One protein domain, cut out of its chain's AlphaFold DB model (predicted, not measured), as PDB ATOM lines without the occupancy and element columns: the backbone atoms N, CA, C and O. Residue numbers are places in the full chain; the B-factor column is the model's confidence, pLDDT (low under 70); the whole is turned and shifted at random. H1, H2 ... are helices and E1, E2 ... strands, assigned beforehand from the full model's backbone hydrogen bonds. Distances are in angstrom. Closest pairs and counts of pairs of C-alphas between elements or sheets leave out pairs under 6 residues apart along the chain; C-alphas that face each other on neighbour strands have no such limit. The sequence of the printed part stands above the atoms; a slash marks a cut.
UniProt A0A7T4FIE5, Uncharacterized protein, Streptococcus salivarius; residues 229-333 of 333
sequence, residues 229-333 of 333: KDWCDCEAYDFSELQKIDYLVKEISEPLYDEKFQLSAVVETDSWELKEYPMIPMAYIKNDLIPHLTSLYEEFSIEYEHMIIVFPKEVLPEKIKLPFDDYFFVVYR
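This is residues 229 to 333 of the 333 residues of an uncharacterized protein of Streptococcus salivarius (UniProt A0A7T4FIE5). One strongly twisted five-stranded sheet, curled like part of a barrel but left open between its edge strands E1 and E5, makes the core; short H1 sits by that opening, and longer H2 lies farther out, near E4. The printed part has 105 residues, with H1 E1 E2 E3 H2 E4 E5 along the chain and 48 residues in named elements, under half. The mixed sheet has the order E1, E2, E3, E4, E5; the class is mixed, helices and strands. It is compact, with a radius of gyration of the C-alphas of 13.1 A and spans of 37 by 30 by 27 A.

E1, residues 247 to 253, E2, 263 to 269, and E3, 274 to 281, form a meander, each strand the antiparallel neighbour of the one before, through two hairpins; N 250 and O 266 are 2.9 A apart, N 265 and O 277 2.8 A. E3 is staggered, pairing with E2 over 274 to 279 and with E4, 307 to 311, over 279 to 281. E3 and E4 are parallel, with N 280 and O 308 at 2.8 A. E5, 328 to 332, is parallel to E4, with N 309 and O 329 at 2.7 A. H2, 289 to 300, joins E3 and E4 in a strand-helix-strand unit, parallel neighbour strands with a helix between, with a right-handed crossover; it only grazes the sheet with residues 293 to 300. H1, 242 to 245, also only grazes it; its closest C-alphas to E5 are those of Leu 242 and Phe 329, 6.6 A. Every O i to N i+4 pair in H2 is within hydrogen-bond range; H1 is too short for one.

H1 begins at C-alpha 242 (61.619, 15.472, 65.636) and E5 ends at C-alpha 332 (70.534, 9.525, 67.276). E3 is 21.9 A long, H2 16.1 A.

The printed part has no cut. The link E4 to E5 is long, 16 residues. Mean pLDDT is 72.0 over the printed part; residues 312 to 323 are among those under 70.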
ATOM      1  N   LYS A 229      83.120  17.672  58.336       50.06
ATOM      2  CA  LYS A 229      82.328  17.498  57.109       50.06
ATOM      3  C   LYS A 229      81.280  16.382  57.176       50.06
ATOM      4  O   LYS A 229      80.228  16.537  56.571       50.06
ATOM      5  N   ASP A 230      81.530  15.300  57.913       53.91
ATOM      6  CA  ASP A 230      80.592  14.171  58.033       53.91
ATOM      7  C   ASP A 230      79.410  14.494  58.967       53.91
ATOM      8  O   ASP A 230      78.532  13.657  59.179       53.91
ATOM      9  N   TRP A 231      79.417  15.672  59.599       57.25
ATOM     10  CA  TRP A 231      78.314  16.153  60.431       57.25
ATOM     11  C   TRP A 231      77.257  16.900  59.612       57.25
ATOM     12  O   TRP A 231      76.116  16.984  60.042       57.25
ATOM     13  N   CYS A 232      77.610  17.385  58.418       58.34
ATOM     14  CA  CYS A 232      76.686  18.076  57.515       58.34
ATOM     15  C   CYS A 232      75.812  17.113  56.684       58.34
ATOM     16  O   CYS A 232      75.032  17.555  55.843       58.34
ATOM     17  N   ASP A 233      75.958  15.797  56.872       67.25
ATOM     18  CA  ASP A 233      75.143  14.790  56.190       67.25
ATOM     19  C   ASP A 233      73.913  14.436  57.034       67.25
ATOM     20  O   ASP A 233      74.009  13.728  58.040       67.25
ATOM     21  N   CYS A 234      72.746  14.930  56.620       62.22
ATOM     22  CA  CYS A 234      71.484  14.699  57.315       62.22
ATOM     23  C   CYS A 234      71.061  13.221  57.335       62.22
ATOM     24  O   CYS A 234      70.361  12.817  58.265       62.22
ATOM     25  N   GLU A 235      71.520  12.391  56.389       67.88
ATOM     26  CA  GLU A 235      71.167  10.965  56.320       67.88
ATOM     27  C   GLU A 235      71.826  10.132  57.432       67.88
ATOM     28  O   GLU A 235      71.367   9.031  57.756       67.88
ATOM     29  N   ALA A 236      72.882  10.652  58.065       68.94
ATOM     30  CA  ALA A 236      73.546   9.985  59.181       68.94
ATOM     31  C   ALA A 236      72.712  10.002  60.479       68.94
ATOM     32  O   ALA A 236      72.959   9.191  61.376       68.94
ATOM     33  N   TYR A 237      71.716  10.885  60.580       74.31
ATOM     34  CA  TYR A 237      70.968  11.175  61.800       74.31
ATOM     35  C   TYR A 237      69.542  10.611  61.743       74.31
ATOM     36  O   TYR A 237      68.845  10.695  60.735       74.31
ATOM     37  N   ASP A 238      69.083  10.045  62.855       76.81
ATOM     38  CA  ASP A 238      67.709   9.590  63.040       76.81
ATOM     39  C   ASP A 238      66.866  10.708  63.668       76.81
ATOM     40  O   ASP A 238      66.866  10.914  64.884       76.81
ATOM     41  N   PHE A 239      66.150  11.431  62.806       73.81
ATOM     42  CA  PHE A 239      65.240  12.520  63.168       73.81
ATOM     43  C   PHE A 239      63.791  12.068  63.393       73.81
ATOM     44  O   PHE A 239      62.890  12.905  63.452       73.81
ATOM     45  N   SER A 240      63.535  10.763  63.507       72.94
ATOM     46  CA  SER A 240      62.172  10.228  63.621       72.94
ATOM     47  C   SER A 240      61.378  10.793  64.807       72.94
ATOM     48  O   SER A 240      60.157  10.891  64.719       72.94
ATOM     49  N   GLU A 241      62.040  11.206  65.892       66.31
ATOM     50  CA  GLU A 241      61.393  11.869  67.035       66.31
ATOM     51  C   GLU A 241      61.043  13.342  66.764       66.31
ATOM     52  O   GLU A 241      59.963  13.785  67.144       66.31
ATOM     53  N   LEU A 242      61.897  14.086  66.051       64.88
ATOM     54  CA  LEU A 242      61.619  15.472  65.636       64.88
ATOM     55  C   LEU A 242      60.456  15.549  64.644       64.88
ATOM     56  O   LEU A 242      59.622  16.448  64.729       64.88
ATOM     57  N   GLN A 243      60.345  14.560  63.755       59.62
ATOM     58  CA  GLN A 243      59.250  14.469  62.783       59.62
ATOM     59  C   GLN A 243      57.875  14.205  63.423       59.62
ATOM     60  O   GLN A 243      56.863  14.291  62.733       59.62
ATOM     61  N   LYS A 244      57.801  13.887  64.725       57.78
ATOM     62  CA  LYS A 244      56.522  13.765  65.454       57.78
ATOM     63  C   LYS A 244      55.961  15.109  65.926       57.78
ATOM     64  O   LYS A 244      54.825  15.137  66.390       57.78
ATOM     65  N   ILE A 245      56.756  16.175  65.849       57.53
ATOM     66  CA  ILE A 245      56.439  17.522  66.351       57.53
ATOM     67  C   ILE A 245      56.358  18.498  65.162       57.53
ATOM     68  O   ILE A 245      56.676  19.671  65.282       57.53
ATOM     69  N   ASP A 246      55.960  17.992  63.989       65.75
ATOM     70  CA  ASP A 246      55.675  18.797  62.797       65.75
ATOM     71  C   ASP A 246      56.864  19.639  62.265       65.75
ATOM     72  O   ASP A 246      56.702  20.679  61.625       65.75
ATOM     73  N   TYR A 247      58.095  19.171  62.503       74.00
ATOM     74  CA  TYR A 247      59.317  19.757  61.945       74.00
ATOM     75  C   TYR A 247      59.933  18.856  60.870       74.00
ATOM     76  O   TYR A 247      60.127  17.652  61.072       74.00
ATOM     77  N   LEU A 248      60.327  19.454  59.742       76.44
ATOM     78  CA  LEU A 248      61.095  18.790  58.690       76.44
ATOM     79  C   LEU A 248      62.524  19.337  58.647       76.44
ATOM     80  O   LEU A 248      62.758  20.468  58.227       76.44
ATOM     81  N   VAL A 249      63.496  18.512  59.038       78.94
ATOM     82  CA  VAL A 249      64.921  18.866  58.959       78.94
ATOM     83  C   VAL A 249      65.357  18.937  57.495       78.94
ATOM     84  O   VAL A 249      65.180  17.974  56.747       78.94
ATOM     85  N   LYS A 250      65.907  20.083  57.082       81.25
ATOM     86  CA  LYS A 250      66.358  20.338  55.705       81.25
ATOM     87  C   LYS A 250      67.863  20.207  55.554       81.25
ATOM     88  O   LYS A 250      68.324  19.659  54.557       81.25
ATOM     89  N   GLU A 251      68.604  20.712  56.530       83.19
ATOM     90  CA  GLU A 251      70.057  20.817  56.470       83.19
ATOM     91  C   GLU A 251      70.653  20.738  57.876       83.19
ATOM     92  O   GLU A 251      70.030  21.170  58.847       83.19
ATOM     93  N   ILE A 252      71.860  20.181  57.962       81.62
ATOM     94  CA  ILE A 252      72.736  20.304  59.125       81.62
ATOM     95  C   ILE A 252      73.979  21.051  58.658       81.62
ATOM     96  O   ILE A 252      74.591  20.663  57.661       81.62
ATOM     97  N   SER A 253      74.358  22.100  59.373       73.81
ATOM     98  CA  SER A 253      75.493  22.944  59.014       73.81
ATOM     99  C   SER A 253      76.260  23.406  60.248       73.81
ATOM    100  O   SER A 253      75.875  23.145  61.389       73.81
ATOM    101  N   GLU A 254      77.374  24.101  60.022       69.81
ATOM    102  CA  GLU A 254      77.966  24.945  61.059       69.81
ATOM    103  C   GLU A 254      77.012  26.122  61.344       69.81
ATOM    104  O   GLU A 254      76.363  26.610  60.408       69.81
ATOM    105  N   PRO A 255      76.889  26.570  62.604       65.94
ATOM    106  CA  PRO A 255      75.963  27.638  62.958       65.94
ATOM    107  C   PRO A 255      76.322  28.950  62.265       65.94
ATOM    108  O   PRO A 255      77.482  29.365  62.234       65.94
ATOM    109  N   LEU A 256      75.305  29.630  61.732       57.78
ATOM    110  CA  LEU A 256      75.499  30.852  60.943       57.78
ATOM    111  C   LEU A 256      75.924  32.063  61.789       57.78
ATOM    112  O   LEU A 256      76.562  32.979  61.266       57.78
ATOM    113  N   TYR A 257      75.555  32.087  63.075       57.16
ATOM    114  CA  TYR A 257      75.658  33.286  63.916       57.16
ATOM    115  C   TYR A 257      76.292  33.068  65.295       57.16
ATOM    116  O   TYR A 257      76.652  34.054  65.938       57.16
ATOM    117  N   ASP A 258      76.446  31.824  65.752       59.06
ATOM    118  CA  ASP A 258      76.883  31.527  67.119       59.06
ATOM    119  C   ASP A 258      78.014  30.491  67.149       59.06
ATOM    120  O   ASP A 258      77.788  29.283  67.085       59.06
ATOM    121  N   GLU A 259      79.252  30.977  67.284       59.97
ATOM    122  CA  GLU A 259      80.463  30.147  67.387       59.97
ATOM    123  C   GLU A 259      80.495  29.266  68.654       59.97
ATOM    124  O   GLU A 259      81.398  28.439  68.809       59.97
ATOM    125  N   LYS A 260      79.541  29.427  69.587       67.19
ATOM    126  CA  LYS A 260      79.452  28.583  70.789       67.19
ATOM    127  C   LYS A 260      79.016  27.153  70.480       67.19
ATOM    128  O   LYS A 260      79.334  26.250  71.258       67.19
ATOM    129  N   PHE A 261      78.305  26.933  69.375       71.56
ATOM    130  CA  PHE A 261      77.859  25.607  68.962       71.56
ATOM    131  C   PHE A 261      78.694  25.094  67.800       71.56
ATOM    132  O   PHE A 261      79.202  25.848  66.979       71.56
ATOM    133  N   GLN A 262      78.860  23.776  67.733       66.50
ATOM    134  CA  GLN A 262      79.609  23.164  66.638       66.50
ATOM    135  C   GLN A 262      78.710  22.806  65.450       66.50
ATOM    136  O   GLN A 262      79.215  22.567  64.358       66.50
ATOM    137  N   LEU A 263      77.393  22.735  65.671       77.31
ATOM    138  CA  LEU A 263      76.400  22.324  64.685       77.31
ATOM    139  C   LEU A 263      75.079  23.062  64.892       77.31
ATOM    140  O   LEU A 263      74.699  23.373  66.024       77.31
ATOM    141  N   SER A 264      74.345  23.243  63.802       85.06
ATOM    142  CA  SER A 264      72.946  23.645  63.798       85.06
ATOM    143  C   SER A 264      72.143  22.814  62.800       85.06
ATOM    144  O   SER A 264      72.668  22.319  61.802       85.06
ATOM    145  N   ALA A 265      70.855  22.633  63.091       86.44
ATOM    146  CA  ALA A 265      69.887  22.081  62.158       86.44
ATOM    147  C   ALA A 265      68.975  23.199  61.665       86.44
ATOM    148  O   ALA A 265      68.364  23.902  62.472       86.44
ATOM    149  N   VAL A 266      68.817  23.302  60.350       86.31
ATOM    150  CA  VAL A 266      67.771  24.122  59.743       86.31
ATOM    151  C   VAL A 266      66.529  23.257  59.580       86.31
ATOM    152  O   VAL A 266      66.531  22.262  58.846       86.31
ATOM    153  N   VAL A 267      65.463  23.640  60.271       84.06
ATOM    154  CA  VAL A 267      64.173  22.957  60.246       84.06
ATOM    155  C   VAL A 267      63.117  23.831  59.587       84.06
ATOM    156  O   VAL A 267      63.057  25.037  59.807       84.06
ATOM    157  N   GLU A 268      62.278  23.209  58.770       81.25
ATOM    158  CA  GLU A 268      61.056  23.806  58.244       81.25
ATOM    159  C   GLU A 268      59.897  23.445  59.172       81.25
ATOM    160  O   GLU A 268      59.688  22.269  59.480       81.25
ATOM    161  N   THR A 269      59.176  24.459  59.636       78.44
ATOM    162  CA  THR A 269      57.963  24.308  60.443       78.44
ATOM    163  C   THR A 269      56.740  24.062  59.553       78.44
ATOM    164  O   THR A 269      56.752  24.362  58.357       78.44
ATOM    165  N   ASP A 270      55.623  23.644  60.147       75.44
ATOM    166  CA  ASP A 270      54.314  23.573  59.474       75.44
ATOM    167  C   ASP A 270      53.820  24.898  58.866       75.44
ATOM    168  O   ASP A 270      53.007  24.908  57.935       75.44
ATOM    169  N   SER A 271      54.299  26.036  59.379       80.00
ATOM    170  CA  SER A 271      54.032  27.360  58.804       80.00
ATOM    171  C   SER A 271      54.910  27.682  57.590       80.00
ATOM    172  O   SER A 271      54.784  28.776  57.040       80.00
ATOM    173  N   TRP A 272      55.745  26.738  57.134       78.75
ATOM    174  CA  TRP A 272      56.754  26.908  56.081       78.75
ATOM    175  C   TRP A 272      57.836  27.932  56.441       78.75
ATOM    176  O   TRP A 272      58.462  28.531  55.564       78.75
ATOM    177  N   GLU A 273      58.048  28.160  57.738       83.00
ATOM    178  CA  GLU A 273      59.121  29.012  58.235       83.00
ATOM    179  C   GLU A 273      60.373  28.168  58.463       83.00
ATOM    180  O   GLU A 273      60.305  27.059  58.990       83.00
ATOM    181  N   LEU A 274      61.529  28.702  58.072       83.75
ATOM    182  CA  LEU A 274      62.814  28.085  58.372       83.75
ATOM    183  C   LEU A 274      63.322  28.621  59.707       83.75
ATOM    184  O   LEU A 274      63.476  29.832  59.875       83.75
ATOM    185  N   LYS A 275      63.594  27.712  60.639       85.44
ATOM    186  CA  LYS A 275      64.222  28.005  61.926       85.44
ATOM    187  C   LYS A 275      65.535  27.249  62.037       85.44
ATOM    188  O   LYS A 275      65.659  26.130  61.552       85.44
ATOM    189  N   GLU A 276      66.509  27.871  62.682       85.56
ATOM    190  CA  GLU A 276      67.792  27.252  62.992       85.56
ATOM    191  C   GLU A 276      67.803  26.877  64.473       85.56
ATOM    192  O   GLU A 276      67.550  27.727  65.330       85.56
ATOM    193  N   TYR A 277      68.073  25.607  64.772       87.56
ATOM    194  CA  TYR A 277      68.216  25.124  66.141       87.56
ATOM    195  C   TYR A 277      69.629  24.598  66.386       87.56
ATOM    196  O   TYR A 277      70.142  23.818  65.577       87.56
ATOM    197  N   PRO A 278      70.268  24.983  67.502       88.00
ATOM    198  CA  PRO A 278      71.601  24.513  67.832       88.00
ATOM    199  C   PRO A 278      71.567  23.016  68.139       88.00
ATOM    200  O   PRO A 278      70.652  22.504  68.797       88.00
ATOM    201  N   MET A 279      72.592  22.314  67.662       83.94
ATOM    202  CA  MET A 279      72.788  20.889  67.893       83.94
ATOM    203  C   MET A 279      74.008  20.667  68.786       83.94
ATOM    204  O   MET A 279      75.100  21.168  68.518       83.94
ATOM    205  N   ILE A 280      73.835  19.859  69.832       78.50
ATOM    206  CA  ILE A 280      74.894  19.525  70.784       78.50
ATOM    207  C   ILE A 280      75.128  18.015  70.766       78.50
ATOM    208  O   ILE A 280      74.278  17.251  71.239       78.50
ATOM    209  N   PRO A 281      76.289  17.562  70.263       73.75
ATOM    210  CA  PRO A 281      76.748  16.199  70.470       73.75
ATOM    211  C   PRO A 281      76.950  15.926  71.959       73.75
ATOM    212  O   PRO A 281      77.683  16.635  72.647       73.75
ATOM    213  N   MET A 282      76.316  14.872  72.463       68.62
ATOM    214  CA  MET A 282      76.502  14.412  73.831       68.62
ATOM    215  C   MET A 282      77.089  13.007  73.867       68.62
ATOM    216  O   MET A 282      76.456  12.017  73.493       68.62
ATOM    217  N   ALA A 283      78.283  12.897  74.448       56.22
ATOM    218  CA  ALA A 283      78.767  11.630  74.971       56.22
ATOM    219  C   ALA A 283      77.953  11.282  76.227       56.22
ATOM    220  O   ALA A 283      77.846  12.080  77.157       56.22
ATOM    221  N   TYR A 284      77.345  10.096  76.269       49.50
ATOM    222  CA  TYR A 284      76.466   9.713  77.374       49.50
ATOM    223  C   TYR A 284      77.216   9.700  78.717       49.50
ATOM    224  O   TYR A 284      78.016   8.803  78.998       49.50
ATOM    225  N   ILE A 285      76.883  10.659  79.584       51.03
ATOM    226  CA  ILE A 285      77.260  10.679  80.998       51.03
ATOM    227  C   ILE A 285      75.967  10.759  81.807       51.03
ATOM    228  O   ILE A 285      75.424  11.830  82.057       51.03
ATOM    229  N   LYS A 286      75.450   9.603  82.235       45.44
ATOM    230  CA  LYS A 286      74.164   9.511  82.952       45.44
ATOM    231  C   LYS A 286      74.065  10.406  84.196       45.44
ATOM    232  O   LYS A 286      72.964  10.794  84.564       45.44
ATOM    233  N   ASN A 287      75.193  10.712  84.834       43.34
ATOM    234  CA  ASN A 287      75.221  11.423  86.113       43.34
ATOM    235  C   ASN A 287      75.505  12.924  85.985       43.34
ATOM    236  O   ASN A 287      75.443  13.623  86.988       43.34
ATOM    237  N   ASP A 288      75.774  13.410  84.772       55.28
ATOM    238  CA  ASP A 288      75.971  14.833  84.473       55.28
ATOM    239  C   ASP A 288      74.951  15.363  83.453       55.28
ATOM    240  O   ASP A 288      74.814  16.562  83.253       55.28
ATOM    241  N   LEU A 289      74.175  14.464  82.839       66.88
ATOM    242  CA  LEU A 289      73.197  14.820  81.819       66.88
ATOM    243  C   LEU A 289      72.166  15.835  82.328       66.88
ATOM    244  O   LEU A 289      71.919  16.825  81.657       66.88
ATOM    245  N   ILE A 290      71.569  15.614  83.505       70.69
ATOM    246  CA  ILE A 290      70.525  16.519  84.013       70.69
ATOM    247  C   ILE A 290      71.100  17.905  84.359       70.69
ATOM    248  O   ILE A 290      70.591  18.873  83.805       70.69
ATOM    249  N   PRO A 291      72.149  18.041  85.197       67.69
ATOM    250  CA  PRO A 291      72.750  19.348  85.480       67.69
ATOM    251  C   PRO A 291      73.257  20.073  84.230       67.69
ATOM    252  O   PRO A 291      73.037  21.274  84.091       67.69
ATOM    253  N   HIS A 292      73.878  19.352  83.292       72.62
ATOM    254  CA  HIS A 292      74.366  19.940  82.050       72.62
ATOM    255  C   HIS A 292      73.225  20.482  81.182       72.62
ATOM    256  O   HIS A 292      73.292  21.617  80.716       72.62
ATOM    257  N   LEU A 293      72.151  19.707  81.012       79.00
ATOM    258  CA  LEU A 293      70.960  20.154  80.289       79.00
ATOM    259  C   LEU A 293      70.258  21.312  81.006       79.00
ATOM    260  O   LEU A 293      69.787  22.226  80.344       79.00
ATOM    261  N   THR A 294      70.239  21.333  82.340       82.31
ATOM    262  CA  THR A 294      69.753  22.494  83.103       82.31
ATOM    263  C   THR A 294      70.573  23.743  82.816       82.31
ATOM    264  O   THR A 294      69.992  24.774  82.500       82.31
ATOM    265  N   SER A 295      71.904  23.654  82.845       79.62
ATOM    266  CA  SER A 295      72.770  24.795  82.528       79.62
ATOM    267  C   SER A 295      72.573  25.288  81.092       79.62
ATOM    268  O   SER A 295      72.520  26.493  80.873       79.62
ATOM    269  N   LEU A 296      72.424  24.378  80.125       82.94
ATOM    270  CA  LEU A 296      72.134  24.738  78.733       82.94
ATOM    271  C   LEU A 296      70.770  25.416  78.596       82.94
ATOM    272  O   LEU A 296      70.650  26.415  77.895       82.94
ATOM    273  N   TYR A 297      69.747  24.901  79.277       87.38
ATOM    274  CA  TYR A 297      68.426  25.518  79.294       87.38
ATOM    275  C   TYR A 297      68.486  26.930  79.892       87.38
ATOM    276  O   TYR A 297      67.978  27.877  79.301       87.38
ATOM    277  N   GLU A 298      69.132  27.098  81.045       86.81
ATOM    278  CA  GLU A 298      69.259  28.399  81.709       86.81
ATOM    279  C   GLU A 298      70.032  29.422  80.868       86.81
ATOM    280  O   GLU A 298      69.662  30.595  80.859       86.81
ATOM    281  N   GLU A 299      71.071  28.992  80.148       85.00
ATOM    282  CA  GLU A 299      71.863  29.876  79.289       85.00
ATOM    283  C   GLU A 299      71.125  30.243  77.990       85.00
ATOM    284  O   GLU A 299      71.176  31.400  77.576       85.00
ATOM    285  N   PHE A 300      70.417  29.296  77.362       87.50
ATOM    286  CA  PHE A 300      69.986  29.430  75.964       87.50
ATOM    287  C   PHE A 300      68.472  29.454  75.723       87.50
ATOM    288  O   PHE A 300      68.057  29.809  74.623       87.50
ATOM    289  N   SER A 301      67.631  29.158  76.720       88.12
ATOM    290  CA  SER A 301      66.163  29.082  76.537       88.12
ATOM    291  C   SER A 301      65.486  30.407  76.171       88.12
ATOM    292  O   SER A 301      64.336  30.417  75.738       88.12
ATOM    293  N   ILE A 302      66.175  31.535  76.355       86.25
ATOM    294  CA  ILE A 302      65.697  32.853  75.914       86.25
ATOM    295  C   ILE A 302      66.004  33.075  74.426       86.25
ATOM    296  O   ILE A 302      65.250  33.765  73.740       86.25
ATOM    297  N   GLU A 303      67.116  32.524  73.939       85.75
ATOM    298  CA  GLU A 303      67.632  32.751  72.587       85.75
ATOM    299  C   GLU A 303      67.081  31.732  71.586       85.75
ATOM    300  O   GLU A 303      66.748  32.092  70.457       85.75
ATOM    301  N   TYR A 304      66.930  30.481  72.015       85.38
ATOM    302  CA  TYR A 304      66.470  29.381  71.182       85.38
ATOM    303  C   TYR A 304      65.212  28.760  71.779       85.38
ATOM    304  O   TYR A 304      65.144  28.481  72.970       85.38
ATOM    305  N   GLU A 305      64.210  28.523  70.934       85.75
ATOM    306  CA  GLU A 305      62.958  27.869  71.340       85.75
ATOM    307  C   GLU A 305      63.176  26.390  71.681       85.75
ATOM    308  O   GLU A 305      62.559  25.867  72.607       85.75
ATOM    309  N   HIS A 306      64.084  25.740  70.951       87.38
ATOM    310  CA  HIS A 306      64.449  24.344  71.132       87.38
ATOM    311  C   HIS A 306      65.947  24.143  70.920       87.38
ATOM    312  O   HIS A 306      66.600  24.888  70.185       87.38
ATOM    313  N   MET A 307      66.479  23.080  71.521       87.50
ATOM    314  CA  MET A 307      67.835  22.601  71.256       87.50
ATOM    315  C   MET A 307      67.812  21.117  70.926       87.50
ATOM    316  O   MET A 307      67.044  20.346  71.506       87.50
ATOM    317  N   ILE A 308      68.691  20.699  70.022       86.12
ATOM    318  CA  ILE A 308      68.789  19.306  69.600       86.12
ATOM    319  C   ILE A 308      69.995  18.660  70.281       86.12
ATOM    320  O   ILE A 308      71.133  19.101  70.132       86.12
ATOM    321  N   ILE A 309      69.754  17.579  71.008       81.75
ATOM    322  CA  ILE A 309      70.775  16.762  71.653       81.75
ATOM    323  C   ILE A 309      71.028  15.530  70.792       81.75
ATOM    324  O   ILE A 309      70.126  14.724  70.556       81.75
ATOM    325  N   VAL A 310      72.269  15.368  70.342       78.75
ATOM    326  CA  VAL A 310      72.673  14.243  69.496       78.75
ATOM    327  C   VAL A 310      73.361  13.184  70.348       78.75
ATOM    328  O   VAL A 310      74.435  13.429  70.895       78.75
ATOM    329  N   PHE A 311      72.780  11.988  70.422       73.62
ATOM    330  CA  PHE A 311      73.413  10.820  71.037       73.62
ATOM    331  C   PHE A 311      73.961   9.849  69.983       73.62
ATOM    332  O   PHE A 311      73.379   9.716  68.909       73.62
ATOM    333  N   PRO A 312      75.025   9.091  70.294       66.69
ATOM    334  CA  PRO A 312      75.404   7.927  69.496       66.69
ATOM    335  C   PRO A 312      74.292   6.866  69.489       66.69
ATOM    336  O   PRO A 312      73.705   6.591  70.540       66.69
ATOM    337  N   LYS A 313      74.037   6.211  68.349       65.81
ATOM    338  CA  LYS A 313      73.058   5.110  68.200       65.81
ATOM    339  C   LYS A 313      73.279   3.940  69.164       65.81
ATOM    340  O   LYS A 313      72.347   3.199  69.465       65.81
ATOM    341  N   GLU A 314      74.498   3.747  69.667       56.38
ATOM    342  CA  GLU A 314      74.833   2.702  70.640       56.38
ATOM    343  C   GLU A 314      74.366   3.017  72.071       56.38
ATOM    344  O   GLU A 314      74.404   2.149  72.951       56.38
ATOM    345  N   VAL A 315      73.915   4.246  72.328       56.25
ATOM    346  CA  VAL A 315      73.269   4.622  73.584       56.25
ATOM    347  C   VAL A 315      71.850   4.054  73.584       56.25
ATOM    348  O   VAL A 315      70.998   4.482  72.817       56.25
ATOM    349  N   LEU A 316      71.586   3.074  74.458       51.41
ATOM    350  CA  LEU A 316      70.271   2.432  74.556       51.41
ATOM    351  C   LEU A 316      69.166   3.473  74.878       51.41
ATOM    352  O   LEU A 316      69.196   4.040  75.976       51.41
ATOM    353  N   PRO A 317      68.166   3.667  73.989       44.38
ATOM    354  CA  PRO A 317      67.152   4.728  74.092       44.38
ATOM    355  C   PRO A 317      66.230   4.644  75.315       44.38
ATOM    356  O   PRO A 317      65.648   5.633  75.749       44.38
ATOM    357  N   GLU A 318      66.049   3.458  75.894       44.56
ATOM    358  CA  GLU A 318      64.805   3.144  76.609       44.56
ATOM    359  C   GLU A 318      64.584   3.838  77.971       44.56
ATOM    360  O   GLU A 318      63.582   3.546  78.627       44.56
ATOM    361  N   LYS A 319      65.474   4.708  78.477       49.19
ATOM    362  CA  LYS A 319      65.375   5.187  79.880       49.19
ATOM    363  C   LYS A 319      65.846   6.612  80.177       49.19
ATOM    364  O   LYS A 319      66.063   6.912  81.354       49.19
ATOM    365  N   ILE A 320      66.024   7.485  79.190       55.28
ATOM    366  CA  ILE A 320      66.387   8.878  79.482       55.28
ATOM    367  C   ILE A 320      65.114   9.722  79.509       55.28
ATOM    368  O   ILE A 320      64.571  10.067  78.469       55.28
ATOM    369  N   LYS A 321      64.632  10.049  80.712       60.91
ATOM    370  CA  LYS A 321      63.754  11.209  80.875       60.91
ATOM    371  C   LYS A 321      64.650  12.436  80.903       60.91
ATOM    372  O   LYS A 321      65.457  12.557  81.827       60.91
ATOM    373  N   LEU A 322      64.559  13.269  79.875       67.62
ATOM    374  CA  LEU A 322      65.251  14.548  79.874       67.62
ATOM    375  C   LEU A 322      64.568  15.495  80.873       67.62
ATOM    376  O   LEU A 322      63.369  15.361  81.119       67.62
ATOM    377  N   PRO A 323      65.315  16.405  81.513       68.94
ATOM    378  CA  PRO A 323      64.709  17.551  82.172       68.94
ATOM    379  C   PRO A 323      64.153  18.512  81.105       68.94
ATOM    380  O   PRO A 323      64.629  18.499  79.972       68.94
ATOM    381  N   PHE A 324      63.193  19.364  81.480       81.12
ATOM    382  CA  PHE A 324      62.547  20.329  80.571       81.12
ATOM    383  C   PHE A 324      61.892  19.641  79.369       81.12
ATOM    384  O   PHE A 324      62.303  19.832  78.223       81.12
ATOM    385  N   ASP A 325      60.884  18.809  79.671       68.50
ATOM    386  CA  ASP A 325      60.019  18.191  78.662       68.50
ATOM    387  C   ASP A 325      59.625  19.254  77.611       68.50
ATOM    388  O   ASP A 325      59.278  20.381  77.966       68.50
ATOM    389  N   ASP A 326      59.746  18.892  76.330       77.12
ATOM    390  CA  ASP A 326      59.461  19.704  75.135       77.12
ATOM    391  C   ASP A 326      60.519  20.747  74.702       77.12
ATOM    392  O   ASP A 326      60.431  21.255  73.585       77.12
ATOM    393  N   TYR A 327      61.562  21.036  75.495       86.75
ATOM    394  CA  TYR A 327      62.649  21.936  75.054       86.75
ATOM    395  C   TYR A 327      63.766  21.208  74.293       86.75
ATOM    396  O   TYR A 327      64.230  21.670  73.246       86.75
ATOM    397  N   PHE A 328      64.217  20.071  74.828       85.56
ATOM    398  CA  PHE A 328      65.312  19.290  74.257       85.56
ATOM    399  C   PHE A 328      64.792  18.182  73.342       85.56
ATOM    400  O   PHE A 328      64.111  17.259  73.794       85.56
ATOM    401  N   PHE A 329      65.194  18.211  72.073       82.69
ATOM    402  CA  PHE A 329      64.904  17.146  71.119       82.69
ATOM    403  C   PHE A 329      66.060  16.168  71.009       82.69
ATOM    404  O   PHE A 329      67.207  16.568  70.836       82.69
ATOM    405  N   VAL A 330      65.765  14.872  71.075       79.94
ATOM    406  CA  VAL A 330      66.787  13.831  70.951       79.94
ATOM    407  C   VAL A 330      66.890  13.350  69.517       79.94
ATOM    408  O   VAL A 330      65.893  12.968  68.910       79.94
ATOM    409  N   VAL A 331      68.121  13.294  69.022       79.38
ATOM    410  CA  VAL A 331      68.484  12.709  67.732       79.38
ATOM    411  C   VAL A 331      69.571  11.672  67.950       79.38
ATOM    412  O   VAL A 331      70.467  11.869  68.770       79.38
ATOM    413  N   TYR A 332      69.512  10.568  67.209       76.88
ATOM    414  CA  TYR A 332      70.534   9.525  67.276       76.88
ATOM    415  C   TYR A 332      71.380   9.506  66.008       76.88
ATOM    416  O   TYR A 332      70.839   9.468  64.906       76.88
ATOM    417  N   ARG A 333      72.703   9.498  66.154       72.62
ATOM    418  CA  ARG A 333      73.660   9.425  65.043       72.62
ATOM    419  C   ARG A 333      74.285   8.047  64.913       72.62
ATOM    420  O   ARG A 333      74.696   7.481  65.949       72.62
TER     421      ARG A 333